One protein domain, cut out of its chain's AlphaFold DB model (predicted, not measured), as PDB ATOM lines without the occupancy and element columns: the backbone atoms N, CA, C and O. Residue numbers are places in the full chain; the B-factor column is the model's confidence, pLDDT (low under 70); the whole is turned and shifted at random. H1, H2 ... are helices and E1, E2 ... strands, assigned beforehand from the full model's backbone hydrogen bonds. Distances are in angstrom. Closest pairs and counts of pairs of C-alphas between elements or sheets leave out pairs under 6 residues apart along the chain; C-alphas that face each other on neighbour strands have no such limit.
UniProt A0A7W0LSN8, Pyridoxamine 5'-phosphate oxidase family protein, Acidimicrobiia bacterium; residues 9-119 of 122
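Overview. This is residues 9 to 119 of the 122 residues of the protein "Pyridoxamine 5'-phosphate oxidase family protein" of Acidimicrobiia bacterium (UniProt A0A7W0LSN8). Little regular structure: an open, only just flat frame with antiparallel ribbon E1-E2, helices H1 and H2 at one end, and residues 72 to 113 reaching out the other way and folding back to H3. Residues 78 to 87 and 103 to 109 stick out. The 111 printed residues include E1, H1, H2, E2, H3 in order, class mixed, 38 residues. The whole is extended, radius of gyration of the C-alphas 22.5 A, spanning 67 by 44 by 18 A.

Arrangement. E1, residues 9 to 14, and E2, residues 65 to 71, are antiparallel at 166 degrees; N 12 and O 67 are 2.8 A apart. H1, residues 23 to 37, only just touches H2, residues 50 to 55, with residues 23 to 27 alone, in 3 pairs of C-alphas within 8 A; the closest C-alphas, Glu 27 and Leu 53, are 6.9 A apart. H3, residues 114 to 117, touches no helix. In H1 and H2 every O i to N i+4 pair is within hydrogen-bond range; H3 is too short.

Along the chain. E1 begins at C-alpha 9 (-77.568, 42.718, 117.927); H3 ends at C-alpha 117 (-78.333, 17.625, 128.130). H1 measures 21.5 A, E2 20.9 A.

Size, cuts and confidence. Links H1 to H2 and E2 to H3 are long. The printed part has no cut; no printed residue is under 70 in pLDDT.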
ATOM      1  N   ARG A   9     -78.969  42.440 117.599       98.00
ATOM      2  CA  ARG A   9     -77.568  42.718 117.927       98.00
ATOM      3  C   ARG A   9     -76.731  42.256 116.739       98.00
ATOM      4  O   ARG A   9     -76.937  41.142 116.265       98.00
ATOM      5  N   SER A  10     -75.842  43.106 116.245       98.06
ATOM      6  CA  SER A  10     -74.941  42.786 115.138       98.06
ATOM      7  C   SER A  10     -73.563  43.383 115.387       98.06
ATOM      8  O   SER A  10     -73.462  44.463 115.974       98.06
ATOM      9  N   VAL A  11     -72.532  42.675 114.935       98.19
ATOM     10  CA  VAL A  11     -71.138  43.116 114.931       98.19
ATOM     11  C   VAL A  11     -70.572  42.880 113.535       98.19
ATOM     12  O   VAL A  11     -70.775  41.813 112.960       98.19
ATOM     13  N   VAL A  12     -69.860  43.868 113.002       98.12
ATOM     14  CA  VAL A  12     -69.030  43.745 111.801       98.12
ATOM     15  C   VAL A  12     -67.586  43.921 112.241       98.12
ATOM     16  O   VAL A  12     -67.266  44.936 112.853       98.12
ATOM     17  N   VAL A  13     -66.739  42.940 111.945       97.81
ATOM     18  CA  VAL A  13     -65.297  42.982 112.221       97.81
ATOM     19  C   VAL A  13     -64.561  43.095 110.893       97.81
ATOM     20  O   VAL A  13     -64.849  42.332 109.969       97.81
ATOM     21  N   HIS A  14     -63.620  44.029 110.803       97.75
ATOM     22  CA  HIS A  14     -62.726  44.180 109.664       97.75
ATOM     23  C   HIS A  14     -61.305  43.808 110.066       97.75
ATOM     24  O   HIS A  14     -60.845  44.082 111.171       97.75
ATOM     25  N   GLY A  15     -60.595  43.170 109.146       95.75
ATOM     26  CA  GLY A  15     -59.221  42.772 109.374       95.75
ATOM     27  C   GLY A  15     -58.764  41.745 108.358       95.75
ATOM     28  O   GLY A  15     -59.538  41.232 107.547       95.75
ATOM     29  N   ARG A  16     -57.471  41.439 108.411       97.31
ATOM     30  CA  ARG A  16     -56.888  40.339 107.653       97.31
ATOM     31  C   ARG A  16     -56.705  39.156 108.587       97.31
ATOM     32  O   ARG A  16     -55.932  39.238 109.537       97.31
ATOM     33  N   ALA A  17     -57.389  38.058 108.290       97.62
ATOM     34  CA  ALA A  17     -57.153  36.812 108.995       97.62
ATOM     35  C   ALA A  17     -55.750  36.265 108.678       97.62
ATOM     36  O   ALA A  17     -55.260  36.386 107.548       97.62
ATOM     37  N   VAL A  18     -55.115  35.662 109.676       97.75
ATOM     38  CA  VAL A  18     -53.810  35.003 109.580       97.75
ATOM     39  C   VAL A  18     -53.951  33.534 109.945       97.75
ATOM     40  O   VAL A  18     -54.759  33.170 110.798       97.75
ATOM     41  N   GLU A  19     -53.186  32.678 109.278       98.12
ATOM     42  CA  GLU A  19     -53.173  31.251 109.587       98.12
ATOM     43  C   GLU A  19     -52.410  30.975 110.885       98.12
ATOM     44  O   GLU A  19     -51.296  31.463 111.084       98.12
ATOM     45  N   VAL A  20     -52.999  30.138 111.740       98.00
ATOM     46  CA  VAL A  20     -52.347  29.591 112.930       98.00
ATOM     47  C   VAL A  20     -51.522  28.371 112.518       98.00
ATOM     48  O   VAL A  20     -52.057  27.284 112.282       98.00
ATOM     49  N   THR A  21     -50.206  28.559 112.406       96.38
ATOM     50  CA  THR A  21     -49.268  27.534 111.909       96.38
ATOM     51  C   THR A  21     -48.537  26.781 113.018       96.38
ATOM     52  O   THR A  21     -48.077  25.659 112.795       96.38
ATOM     53  N   ASN A  22     -48.437  27.352 114.223       95.81
ATOM     54  CA  ASN A  22     -47.869  26.658 115.373       95.81
ATOM     55  C   ASN A  22     -48.797  25.510 115.801       95.81
ATOM     56  O   ASN A  22     -49.978  25.726 116.060       95.81
ATOM     57  N   GLY A  23     -48.264  24.288 115.896       93.31
ATOM     58  CA  GLY A  23     -49.069  23.095 116.180       93.31
ATOM     59  C   GLY A  23     -49.793  23.132 117.529       93.31
ATOM     60  O   GLY A  23     -50.978  22.814 117.584       93.31
ATOM     61  N   ALA A  24     -49.115  23.569 118.594       94.19
ATOM     62  CA  ALA A  24     -49.704  23.638 119.932       94.19
ATOM     63  C   ALA A  24     -50.766  24.745 120.026       94.19
ATOM     64  O   ALA A  24     -51.826  24.549 120.615       94.19
ATOM     65  N   GLU A  25     -50.511  25.895 119.397       96.00
ATOM     66  CA  GLU A  25     -51.489  26.985 119.304       96.00
ATOM     67  C   GLU A  25     -52.726  26.557 118.508       96.00
ATOM     68  O   GLU A  25     -53.855  26.832 118.905       96.00
ATOM     69  N   LYS A  26     -52.524  25.830 117.406       96.00
ATOM     70  CA  LYS A  26     -53.597  25.320 116.555       96.00
ATOM     71  C   LYS A  26     -54.478  24.310 117.281       96.00
ATOM     72  O   LYS A  26     -55.699  24.396 117.184       96.00
ATOM     73  N   GLU A  27     -53.875  23.382 118.019       95.06
ATOM     74  CA  GLU A  27     -54.609  22.431 118.855       95.06
ATOM     75  C   GLU A  27     -55.429  23.161 119.928       95.06
ATOM     76  O   GLU A  27     -56.634  22.925 120.047       95.06
ATOM     77  N   ALA A  28     -54.819  24.118 120.635       95.06
ATOM     78  CA  ALA A  28     -55.511  24.933 121.629       95.06
ATOM     79  C   ALA A  28     -56.673  25.735 121.018       95.06
ATOM     80  O   ALA A  28     -57.762  25.779 121.591       95.06
ATOM     81  N   ALA A  29     -56.479  26.326 119.836       95.62
ATOM     82  CA  ALA A  29     -57.514  27.067 119.123       95.62
ATOM     83  C   ALA A  29     -58.671  26.162 118.667       95.62
ATOM     84  O   ALA A  29     -59.833  26.539 118.801       95.62
ATOM     85  N   MET A  30     -58.385  24.951 118.175       95.19
ATOM     86  CA  MET A  30     -59.425  23.980 117.815       95.19
ATOM     87  C   MET A  30     -60.243  23.544 119.033       95.19
ATOM     88  O   MET A  30     -61.471  23.515 118.956       95.19
ATOM     89  N   LEU A  31     -59.589  23.252 120.162       93.88
ATOM     90  CA  LEU A  31     -60.279  22.914 121.409       93.88
ATOM     91  C   LEU A  31     -61.138  24.082 121.906       93.88
ATOM     92  O   LEU A  31     -62.304  23.883 122.243       93.88
ATOM     93  N   ALA A  32     -60.609  25.308 121.864       94.44
ATOM     94  CA  ALA A  32     -61.350  26.512 122.226       94.44
ATOM     95  C   ALA A  32     -62.583  26.735 121.334       94.44
ATOM     96  O   ALA A  32     -63.635  27.119 121.839       94.44
ATOM     97  N   LEU A  33     -62.493  26.461 120.027       94.75
ATOM     98  CA  LEU A  33     -63.642  26.534 119.116       94.75
ATOM     99  C   LEU A  33     -64.708  25.486 119.455       94.75
ATOM    100  O   LEU A  33     -65.894  25.811 119.486       94.75
ATOM    101  N   VAL A  34     -64.302  24.244 119.737       94.31
ATOM    102  CA  VAL A  34     -65.224  23.170 120.144       94.31
ATOM    103  C   VAL A  34     -65.943  23.536 121.445       94.31
ATOM    104  O   VAL A  34     -67.172  23.462 121.504       94.31
ATOM    105  N   ASP A  35     -65.200  23.992 122.453       94.00
ATOM    106  CA  ASP A  35     -65.760  24.376 123.751       94.00
ATOM    107  C   ASP A  35     -66.576  25.674 123.693       94.00
ATOM    108  O   ASP A  35     -67.519  25.841 124.465       94.00
ATOM    109  N   HIS A  36     -66.284  26.576 122.754       94.56
ATOM    110  CA  HIS A  36     -67.120  27.750 122.508       94.56
ATOM    111  C   HIS A  36     -68.514  27.357 121.997       94.56
ATOM    112  O   HIS A  36     -69.509  27.983 122.367       94.56
ATOM    113  N   VAL A  37     -68.603  26.313 121.163       93.31
ATOM    114  CA  VAL A  37     -69.888  25.810 120.659       93.31
ATOM    115  C   VAL A  37     -70.610  25.003 121.734       93.31
ATOM    116  O   VAL A  37     -71.791  25.244 121.975       93.31
ATOM    117  N   VAL A  38     -69.927  24.059 122.387       94.19
ATOM    118  CA  VAL A  38     -70.483  23.218 123.456       94.19
ATOM    119  C   VAL A  38     -69.493  23.179 124.624       94.19
ATOM    120  O   VAL A  38     -68.534  22.410 124.572       94.19
ATOM    121  N   PRO A  39     -69.714  23.959 125.697       92.81
ATOM    122  CA  PRO A  39     -68.788  24.013 126.827       92.81
ATOM    123  C   PRO A  39     -68.510  22.635 127.439       92.81
ATOM    124  O   PRO A  39     -69.440  21.926 127.820       92.81
ATOM    125  N   GLY A  40     -67.233  22.257 127.548       92.25
ATOM    126  CA  GLY A  40     -66.794  20.969 128.099       92.25
ATOM    127  C   GLY A  40     -66.761  19.822 127.083       92.25
ATOM    128  O   GLY A  40     -66.421  18.692 127.446       92.25
ATOM    129  N   ARG A  41     -67.088  20.086 125.813       94.06
ATOM    130  CA  ARG A  41     -67.088  19.069 124.762       94.06
ATOM    131  C   ARG A  41     -65.687  18.604 124.399       94.06
ATOM    132  O   ARG A  41     -65.536  17.417 124.129       94.06
ATOM    133  N   GLY A  42     -64.684  19.480 124.430       92.94
ATOM    134  CA  GLY A  42     -63.297  19.123 124.132       92.94
ATOM    135  C   GLY A  42     -62.815  17.967 125.012       92.94
ATOM    136  O   GLY A  42     -62.394  16.932 124.498       92.94
ATOM    137  N   ALA A  43     -63.006  18.087 126.330       91.50
ATOM    138  CA  ALA A  43     -62.693  17.031 127.298       91.50
ATOM    139  C   ALA A  43     -63.627  15.805 127.203       91.50
ATOM    140  O   ALA A  43     -63.248  14.705 127.596       91.50
ATOM    141  N   GLY A  44     -64.844  15.985 126.683       89.06
ATOM    142  CA  GLY A  44     -65.827  14.919 126.459       89.06
ATOM    143  C   GLY A  44     -65.620  14.113 125.171       89.06
ATOM    144  O   GLY A  44     -66.449  13.260 124.851       89.06
ATOM    145  N   THR A  45     -64.555  14.381 124.413       90.81
ATOM    146  CA  THR A  45     -64.200  13.666 123.179       90.81
ATOM    147  C   THR A  45     -62.757  13.177 123.214       90.81
ATOM    148  O   THR A  45     -61.967  13.597 124.057       90.81
ATOM    149  N   ARG A  46     -62.388  12.283 122.286       92.94
ATOM    150  CA  ARG A  46     -60.969  11.964 122.087       92.94
ATOM    151  C   ARG A  46     -60.208  13.211 121.604       92.94
ATOM    152  O   ARG A  46     -60.778  13.987 120.834       92.94
ATOM    153  N   PRO A  47     -58.923  13.362 121.960       88.75
ATOM    154  CA  PRO A  47     -58.079  14.398 121.382       88.75
ATOM    155  C   PRO A  47     -58.012  14.310 119.845       88.75
ATOM    156  O   PRO A  47     -58.171  13.211 119.278       88.75
ATOM    157  N   PRO A  48     -57.771  15.441 119.158       91.12
ATOM    158  CA  PRO A  48     -57.509  15.430 117.729       91.12
ATOM    159  C   PRO A  48     -56.209  14.672 117.439       91.12
ATOM    160  O   PRO A  48     -55.227  14.751 118.173       91.12
ATOM    161  N   THR A  49     -56.197  13.925 116.345       93.44
ATOM    162  CA  THR A  49     -54.987  13.288 115.828       93.44
ATOM    163  C   THR A  49     -54.138  14.302 115.069       93.44
ATOM    164  O   THR A  49     -54.647  15.283 114.525       93.44
ATOM    165  N   GLU A  50     -52.841  14.032 114.917       93.00
ATOM    166  CA  GLU A  50     -51.981  14.899 114.103       93.00
ATOM    167  C   GLU A  50     -52.450  15.020 112.644       93.00
ATOM    168  O   GLU A  50     -52.244  16.049 112.003       93.00
ATOM    169  N   ALA A  51     -53.066  13.967 112.097       95.38
ATOM    170  CA  ALA A  51     -53.599  13.991 110.740       95.38
ATOM    171  C   ALA A  51     -54.766  14.983 110.621       95.38
ATOM    172  O   ALA A  51     -54.808  15.758 109.669       95.38
ATOM    173  N   GLU A  52     -55.659  15.011 111.614       94.75
ATOM    174  CA  GLU A  52     -56.765  15.975 111.697       94.75
ATOM    175  C   GLU A  52     -56.251  17.409 111.889       94.75
ATOM    176  O   GLU A  52     -56.720  18.326 111.209       94.75
ATOM    177  N   LEU A  53     -55.231  17.599 112.737       93.62
ATOM    178  CA  LEU A  53     -54.568  18.896 112.915       93.62
ATOM    179  C   LEU A  53     -53.915  19.391 111.617       93.62
ATOM    180  O   LEU A  53     -53.977  20.581 111.314       93.62
ATOM    181  N   ARG A  54     -53.297  18.512 110.820       94.12
ATOM    182  CA  ARG A  54     -52.716  18.887 109.516       94.12
ATOM    183  C   ARG A  54     -53.775  19.166 108.451       94.12
ATOM    184  O   ARG A  54     -53.560  20.041 107.621       94.12
ATOM    185  N   ALA A  55     -54.894  18.447 108.473       96.69
ATOM    186  CA  ALA A  55     -55.961  18.575 107.480       96.69
ATOM    187  C   ALA A  55     -56.857  19.811 107.681       96.69
ATOM    188  O   ALA A  55     -57.588  20.192 106.769       96.69
ATOM    189  N   THR A  56     -56.812  20.439 108.857       96.81
ATOM    190  CA  THR A  56     -57.656  21.592 109.200       96.81
ATOM    191  C   THR A  56     -56.845  22.880 109.111       96.81
ATOM    192  O   THR A  56     -55.756  22.924 109.660       96.81
ATOM    193  N   ILE A  57     -57.339  23.954 108.492       97.50
ATOM    194  CA  ILE A  57     -56.723  25.292 108.594       97.50
ATOM    195  C   ILE A  57     -57.468  26.078 109.672       97.50
ATOM    196  O   ILE A  57     -58.697  26.129 109.657       97.50
ATOM    197  N   VAL A  58     -56.729  26.695 110.595       97.75
ATOM    198  CA  VAL A  58     -57.292  27.590 111.613       97.75
ATOM    199  C   VAL A  58     -56.849  29.007 111.295       97.75
ATOM    200  O   VAL A  58     -55.665  29.257 111.076       97.75
ATOM    201  N   LEU A  59     -57.809  29.928 111.264       97.81
ATOM    202  CA  LEU A  59     -57.569  31.338 111.002       97.81
ATOM    203  C   LEU A  59     -57.881  32.156 112.255       97.81
ATOM    204  O   LEU A  59     -58.953  32.010 112.839       97.81
ATOM    205  N   ALA A  60     -56.964  33.041 112.627       97.12
ATOM    206  CA  ALA A  60     -57.164  34.042 113.663       97.12
ATOM    207  C   ALA A  60     -57.339  35.418 113.016       97.12
ATOM    208  O   ALA A  60     -56.653  35.751 112.050       97.12
ATOM    209  N   MET A  61     -58.253  36.226 113.543       97.00
ATOM    210  CA  MET A  61     -58.469  37.598 113.092       97.00
ATOM    211  C   MET A  61     -58.465  38.525 114.310       97.00
ATOM    212  O   MET A  61     -59.177  38.231 115.273       97.00
ATOM    213  N   PRO A  62     -57.681  39.618 114.297       94.44
ATOM    214  CA  PRO A  62     -57.722  40.597 115.372       94.44
ATOM    215  C   PRO A  62     -59.079  41.307 115.400       94.44
ATOM    216  O   PRO A  62     -59.726  41.478 114.369       94.44
ATOM    217  N   LEU A  63     -59.495  41.746 116.588       96.38
ATOM    218  CA  LEU A  63     -60.729  42.514 116.790       96.38
ATOM    219  C   LEU A  63     -60.456  44.023 116.918       96.38
ATOM    220  O   LEU A  63     -61.256  44.743 117.511       96.38
ATOM    221  N   ASP A  64     -59.324  44.488 116.380       96.88
ATOM    222  CA  ASP A  64     -58.871  45.883 116.481       96.88
ATOM    223  C   ASP A  64     -59.824  46.855 115.766       96.88
ATOM    224  O   ASP A  64     -60.014  47.986 116.214       96.88
ATOM    225  N   GLU A  65     -60.452  46.408 114.671       97.62
ATOM    226  CA  GLU A  65     -61.444  47.175 113.919       97.62
ATOM    227  C   GLU A  65     -62.792  46.445 113.907       97.62
ATOM    228  O   GLU A  65     -62.999  45.458 113.197       97.62
ATOM    229  N   ALA A  66     -63.745  46.950 114.689       97.81
ATOM    230  CA  ALA A  66     -65.098  46.417 114.731       97.81
ATOM    231  C   ALA A  66     -66.142  47.520 114.937       97.81
ATOM    232  O   ALA A  66     -65.898  48.534 115.589       97.81
ATOM    233  N   SER A  67     -67.346  47.291 114.417       98.06
ATOM    234  CA  SER A  67     -68.527  48.112 114.684       98.06
ATOM    235  C   SER A  67     -69.661  47.239 115.207       98.06
ATOM    236  O   SER A  67     -69.854  46.116 114.745       98.06
ATOM    237  N   ALA A  68     -70.417  47.748 116.177       98.19
ATOM    238  CA  ALA A  68     -71.557  47.053 116.757       98.19
ATOM    239  C   ALA A  68     -72.810  47.926 116.682       98.19
ATOM    240  O   ALA A  68     -72.755  49.135 116.908       98.19
ATOM    241  N   LYS A  69     -73.958  47.308 116.394       98.31
ATOM    242  CA  LYS A  69     -75.262  47.976 116.429       98.31
ATOM    243  C   LYS A  69     -76.273  47.118 117.167       98.31
ATOM    244  O   LYS A  69     -76.428  45.927 116.891       98.31
ATOM    245  N   VAL A  70     -76.974  47.758 118.095       98.44
ATOM    246  CA  VAL A  70     -77.996  47.134 118.927       98.44
ATOM    247  C   VAL A  70     -79.268  47.962 118.840       98.44
ATOM    248  O   VAL A  70     -79.231  49.178 119.018       98.44
ATOM    249  N   ARG A  71     -80.397  47.300 118.582       98.00
ATOM    250  CA  ARG A  71     -81.736  47.876 118.743       98.00
ATOM    251  C   ARG A  71     -82.518  47.007 119.715       98.00
ATOM    252  O   ARG A  71     -82.602  45.794 119.535       98.00
ATOM    253  N   THR A  72     -83.078  47.635 120.739       97.81
ATOM    254  CA  THR A  72     -83.968  47.005 121.720       97.81
ATOM    255  C   THR A  72     -85.127  47.950 122.025       97.81
ATOM    256  O   THR A  72     -85.070  49.126 121.665       97.81
ATOM    257  N   GLY A  73     -86.163  47.444 122.694       96.94
ATOM    258  CA  GLY A  73     -87.288  48.259 123.151       96.94
ATOM    259  C   GLY A  73     -88.500  48.264 122.210       96.94
ATOM    260  O   GLY A  73     -88.539  47.487 121.248       96.94
ATOM    261  N   PRO A  74     -89.519  49.076 122.546       97.19
ATOM    262  CA  PRO A  74     -90.791  49.145 121.827       97.19
ATOM    263  C   PRO A  74     -90.668  49.841 120.454       97.19
ATOM    264  O   PRO A  74     -89.599  50.352 120.103       97.19
ATOM    265  N   PRO A  75     -91.743  49.850 119.642       96.25
ATOM    266  CA  PRO A  75     -91.886  50.788 118.528       96.25
ATOM    267  C   PRO A  75     -91.739  52.244 118.991       96.25
ATOM    268  O   PRO A  75     -92.000  52.566 120.151       96.25
ATOM    269  N   VAL A  76     -91.300  53.105 118.077       94.88
ATOM    270  CA  VAL A  76     -91.229  54.555 118.274       94.88
ATOM    271  C   VAL A  76     -92.039  55.154 117.136       94.88
ATOM    272  O   VAL A  76     -91.576  55.128 116.001       94.88
ATOM    273  N   ASP A  77     -93.253  55.593 117.447       95.31
ATOM    274  CA  ASP A  77     -94.195  56.160 116.484       95.31
ATOM    275  C   ASP A  77     -94.235  57.690 116.599       95.31
ATOM    276  O   ASP A  77     -93.855  58.265 117.626       95.31
ATOM    277  N   ASP A  78     -94.692  58.347 115.535       95.12
ATOM    278  CA  ASP A  78     -94.847  59.798 115.502       95.12
ATOM    279  C   ASP A  78     -96.060  60.239 116.336       95.12
ATOM    280  O   ASP A  78     -97.001  59.475 116.553       95.12
ATOM    281  N   ALA A  79     -96.063  61.493 116.799       94.75
ATOM    282  CA  ALA A  79     -97.117  62.013 117.674       94.75
ATOM    283  C   ALA A  79     -98.528  61.891 117.070       94.75
ATOM    284  O   ALA A  79     -99.476  61.615 117.802       94.75
ATOM    285  N   ASP A  80     -98.646  62.046 115.750       93.75
ATOM    286  CA  ASP A  80     -99.916  61.963 115.019       93.75
ATOM    287  C   ASP A  80    -100.484  60.530 114.964       93.75
ATOM    288  O   ASP A  80    -101.689  60.351 114.779       93.75
ATOM    289  N   ASP A  81     -99.638  59.513 115.163       93.00
ATOM    290  CA  ASP A  81    -100.040  58.105 115.219       93.00
ATOM    291  C   ASP A  81    -100.430  57.669 116.649       93.00
ATOM    292  O   ASP A  81    -101.058  56.621 116.849       93.00
ATOM    293  N   LEU A  82    -100.092  58.470 117.668       90.69
ATOM    294  CA  LEU A  82    -100.409  58.161 119.060       90.69
ATOM    295  C   LEU A  82    -101.918  58.288 119.317       90.69
ATOM    296  O   LEU A  82    -102.535  59.323 119.086       90.69
ATOM    297  N   GLY A  83    -102.515  57.225 119.865       89.75
ATOM    298  CA  GLY A  83    -103.945  57.175 120.196       89.75
ATOM    299  C   GLY A  83    -104.832  56.586 119.097       89.75
ATOM    300  O   GLY A  83    -106.031  56.405 119.319       89.75
ATOM    301  N   LEU A  84    -104.259  56.218 117.946       93.94
ATOM    302  CA  LEU A  84    -104.950  55.378 116.973       93.94
ATOM    303  C   LEU A  84    -105.317  54.027 117.606       93.94
ATOM    304  O   LEU A  84    -104.544  53.437 118.360       93.94
ATOM    305  N   ALA A  85    -106.494  53.499 117.265       96.00
ATOM    306  CA  ALA A  85    -106.970  52.197 117.738       96.00
ATOM    307  C   ALA A  85    -106.301  51.027 116.979       96.00
ATOM    308  O   ALA A  85    -106.979  50.173 116.407       96.00
ATOM    309  N   VAL A  86    -104.965  51.013 116.938       95.06
ATOM    310  CA  VAL A  86    -104.133  50.026 116.232       95.06
ATOM    311  C   VAL A  86    -103.160  49.388 117.221       95.06
ATOM    312  O   VAL A  86    -102.594  50.058 118.080       95.06
ATOM    313  N   TRP A  87    -102.963  48.073 117.118       95.94
ATOM    314  CA  TRP A  87    -102.004  47.371 117.967       95.94
ATOM    315  C   TRP A  87    -100.563  47.708 117.568       95.94
ATOM    316  O   TRP A  87    -100.192  47.591 116.400       95.94
ATOM    317  N   ALA A  88     -99.741  48.047 118.560       96.06
ATOM    318  CA  ALA A  88     -98.304  48.231 118.425       96.06
ATOM    319  C   ALA A  88     -97.586  47.447 119.528       96.06
ATOM    320  O   ALA A  88     -98.040  47.382 120.672       96.06
ATOM    321  N   GLY A  89     -96.455  46.833 119.193       96.31
ATOM    322  CA  GLY A  89     -95.708  46.026 120.144       96.31
ATOM    323  C   GLY A  89     -94.473  45.382 119.536       96.31
ATOM    324  O   GLY A  89     -94.052  45.696 118.424       96.31
ATOM    325  N   VAL A  90     -93.883  44.468 120.299       98.19
ATOM    326  CA  VAL A  90     -92.727  43.672 119.886       98.19
ATOM    327  C   VAL A  90     -93.135  42.211 119.910       98.19
ATOM    328  O   VAL A  90     -93.680  41.753 120.911       98.19
ATOM    329  N   LEU A  91     -92.828  41.478 118.841       97.88
ATOM    330  CA  LEU A  91     -92.840  40.019 118.842       97.88
ATOM    331  C   LEU A  91     -91.420  39.521 119.165       97.88
ATOM    332  O   LEU A  91     -90.534  39.657 118.315       97.88
ATOM    333  N   PRO A  92     -91.148  38.996 120.375       97.06
ATOM    334  CA  PRO A  92     -89.819  38.505 120.721       97.06
ATOM    335  C   PRO A  92     -89.496  37.221 119.952       97.06
ATOM    336  O   PRO A  92     -90.321  36.314 119.879       97.06
ATOM    337  N   LEU A  93     -88.275  37.128 119.421       96.00
ATOM    338  CA  LEU A  93     -87.755  35.929 118.763       96.00
ATOM    339  C   LEU A  93     -86.566  35.380 119.552       96.00
ATOM    340  O   LEU A  93     -85.686  36.134 119.970       96.00
ATOM    341  N   SER A  94     -86.525  34.062 119.728       93.00
ATOM    342  CA  SER A  94     -85.468  33.360 120.459       93.00
ATOM    343  C   SER A  94     -85.015  32.115 119.709       93.00
ATOM    344  O   SER A  94     -85.835  31.404 119.133       93.00
ATOM    345  N   VAL A  95     -83.718  31.815 119.778       91.81
ATOM    346  CA  VAL A  95     -83.167  30.524 119.347       91.81
ATOM    347  C   VAL A  95     -83.192  29.586 120.546       91.81
ATOM    348  O   VAL A  95     -82.564  29.879 121.562       91.81
ATOM    349  N   VAL A  96     -83.918  28.476 120.436       91.94
ATOM    350  CA  VAL A  96     -84.069  27.482 121.505       91.94
ATOM    351  C   VAL A  96     -83.599  26.126 120.971       91.94
ATOM    352  O   VAL A  96     -84.042  25.744 119.887       91.94
ATOM    353  N   PRO A  97     -82.697  25.411 121.669       92.75
ATOM    354  CA  PRO A  97     -82.313  24.061 121.266       92.75
ATOM    355  C   PRO A  97     -83.491  23.090 121.367       92.75
ATOM    356  O   PRO A  97     -84.335  23.212 122.255       92.75
ATOM    357  N   GLY A  98     -83.511  22.105 120.470       93.50
ATOM    358  CA  GLY A  98     -84.374  20.934 120.595       93.50
ATOM    359  C   GLY A  98     -83.853  19.931 121.629       93.50
ATOM    360  O   GLY A  98     -82.843  20.158 122.296       93.50
ATOM    361  N   VAL A  99     -84.551  18.802 121.743       94.69
ATOM    362  CA  VAL A  99     -84.104  17.663 122.556       94.69
ATOM    363  C   VAL A  99     -82.931  16.973 121.845       94.69
ATOM    364  O   VAL A  99     -83.030  16.757 120.638       94.69
ATOM    365  N   PRO A 100     -81.830  16.621 122.537       95.31
ATOM    366  CA  PRO A 100     -80.750  15.848 121.931       95.31
ATOM    367  C   PRO A 100     -81.236  14.486 121.429       95.31
ATOM    368  O   PRO A 100     -81.858  13.726 122.171       95.31
ATOM    369  N   GLU A 101     -80.903  14.169 120.185       95.75
ATOM    370  CA  GLU A 101     -81.224  12.891 119.553       95.75
ATOM    371  C   GLU A 101     -79.952  12.028 119.511       95.75
ATOM    372  O   GLU A 101     -78.948  12.460 118.935       95.75
ATOM    373  N   PRO A 102     -79.932  10.846 120.159       95.81
ATOM    374  CA  PRO A 102     -78.761   9.978 120.139       95.81
ATOM    375  C   PRO A 102     -78.565   9.357 118.752       95.81
ATOM    376  O   PRO A 102     -79.527   9.017 118.065       95.81
ATOM    377  N   ASP A 103     -77.302   9.163 118.366       96.81
ATOM    378  CA  ASP A 103     -76.943   8.404 117.167       96.81
ATOM    379  C   ASP A 103     -77.509   6.968 117.268       96.81
ATOM    380  O   ASP A 103     -77.264   6.301 118.278       96.81
ATOM    381  N   PRO A 104     -78.232   6.451 116.254       96.75
ATOM    382  CA  PRO A 104     -78.669   5.055 116.220       96.75
ATOM    383  C   PRO A 104     -77.533   4.027 116.374       96.75
ATOM    384  O   PRO A 104     -77.787   2.902 116.800       96.75
ATOM    385  N   GLY A 105     -76.297   4.390 116.016       97.31
ATOM    386  CA  GLY A 105     -75.093   3.573 116.192       97.31
ATOM    387  C   GLY A 105     -74.406   3.726 117.552       97.31
ATOM    388  O   GLY A 105     -73.357   3.115 117.772       97.31
ATOM    389  N   LEU A 106     -74.954   4.540 118.462       96.44
ATOM    390  CA  LEU A 106     -74.387   4.749 119.788       96.44
ATOM    391  C   LEU A 106     -74.355   3.428 120.565       96.44
ATOM    392  O   LEU A 106     -75.345   2.698 120.642       96.44
ATOM    393  N   LEU A 107     -73.200   3.123 121.157       96.56
ATOM    394  CA  LEU A 107     -73.033   1.917 121.960       96.56
ATOM    395  C   LEU A 107     -74.034   1.897 123.122       96.56
ATOM    396  O   LEU A 107     -74.237   2.900 123.810       96.56
ATOM    397  N   ALA A 108     -74.620   0.727 123.369       94.25
ATOM    398  CA  ALA A 108     -75.540   0.535 124.480       94.25
ATOM    399  C   ALA A 108     -74.868   0.894 125.817       94.25
ATOM    400  O   ALA A 108     -73.734   0.493 126.083       94.25
ATOM    401  N   GLY A 109     -75.585   1.638 126.662       93.88
ATOM    402  CA  GLY A 109     -75.097   2.090 127.967       93.88
ATOM    403  C   GLY A 109     -74.283   3.387 127.944       93.88
ATOM    404  O   GLY A 109     -73.921   3.874 129.011       93.88
ATOM    405  N   VAL A 110     -74.014   3.980 126.773       95.19
ATOM    406  CA  VAL A 110     -73.463   5.342 126.711       95.19
ATOM    407  C   VAL A 110     -74.586   6.341 126.969       95.19
ATOM    408  O   VAL A 110     -75.507   6.487 126.167       95.19
ATOM    409  N   GLU A 111     -74.508   7.021 128.107       94.94
ATOM    410  CA  GLU A 111     -75.498   8.015 128.515       94.94
ATOM    411  C   GLU A 111     -75.247   9.383 127.870       94.94
ATOM    412  O   GLU A 111     -74.124   9.737 127.501       94.94
ATOM    413  N   LEU A 112     -76.315  10.178 127.757       95.38
ATOM    414  CA  LEU A 112     -76.241  11.563 127.304       95.38
ATOM    415  C   LEU A 112     -75.421  12.397 128.311       95.38
ATOM    416  O   LEU A 112     -75.845  12.526 129.459       95.38
ATOM    417  N   PRO A 113     -74.300  13.023 127.904       94.94
ATOM    418  CA  PRO A 113     -73.505  13.826 128.825       94.94
ATOM    419  C   PRO A 113     -74.243  15.083 129.297       94.94
ATOM    420  O   PRO A 113     -74.900  15.763 128.504       94.94
ATOM    421  N   ASP A 114     -74.038  15.466 130.560       93.69
ATOM    422  CA  ASP A 114     -74.668  16.648 131.171       93.69
ATOM    423  C   ASP A 114     -74.437  17.945 130.378       93.69
ATOM    424  O   ASP A 114     -75.350  18.760 130.237       93.69
ATOM    425  N   HIS A 115     -73.234  18.128 129.822       92.75
ATOM    426  CA  HIS A 115     -72.882  19.316 129.037       92.75
ATOM    427  C   HIS A 115     -73.663  19.434 127.718       92.75
ATOM    428  O   HIS A 115     -73.778  20.526 127.165       92.75
ATOM    429  N   VAL A 116     -74.231  18.325 127.229       94.62
ATOM    430  CA  VAL A 116     -75.142  18.294 126.076       94.62
ATOM    431  C   VAL A 116     -76.593  18.389 126.547       94.62
ATOM    432  O   VAL A 116     -77.352  19.197 126.019       94.62
ATOM    433  N   ALA A 117     -76.974  17.629 127.580       93.62
ATOM    434  CA  ALA A 117     -78.333  17.625 128.130       93.62
ATOM    435  C   ALA A 117     -78.790  19.011 128.615       93.62
ATOM    436  O   ALA A 117     -79.966  19.361 128.522       93.62
ATOM    437  N   ARG A 118     -77.853  19.805 129.138       90.88
ATOM    438  CA  ARG A 118     -78.095  21.151 129.673       90.88
ATOM    439  C   ARG A 118     -77.576  22.251 128.754       90.88
ATOM    440  O   ARG A 118     -77.488  23.399 129.195       90.88
ATOM    441  N   TRP A 119     -77.215  21.916 127.516       93.69
ATOM    442  CA  TRP A 119     -76.633  22.883 126.602       93.69
ATOM    443  C   TRP A 119     -77.573  24.068 126.393       93.69
ATOM    444  O   TRP A 119     -78.771  23.925 126.130       93.69
TER     445      TRP A 119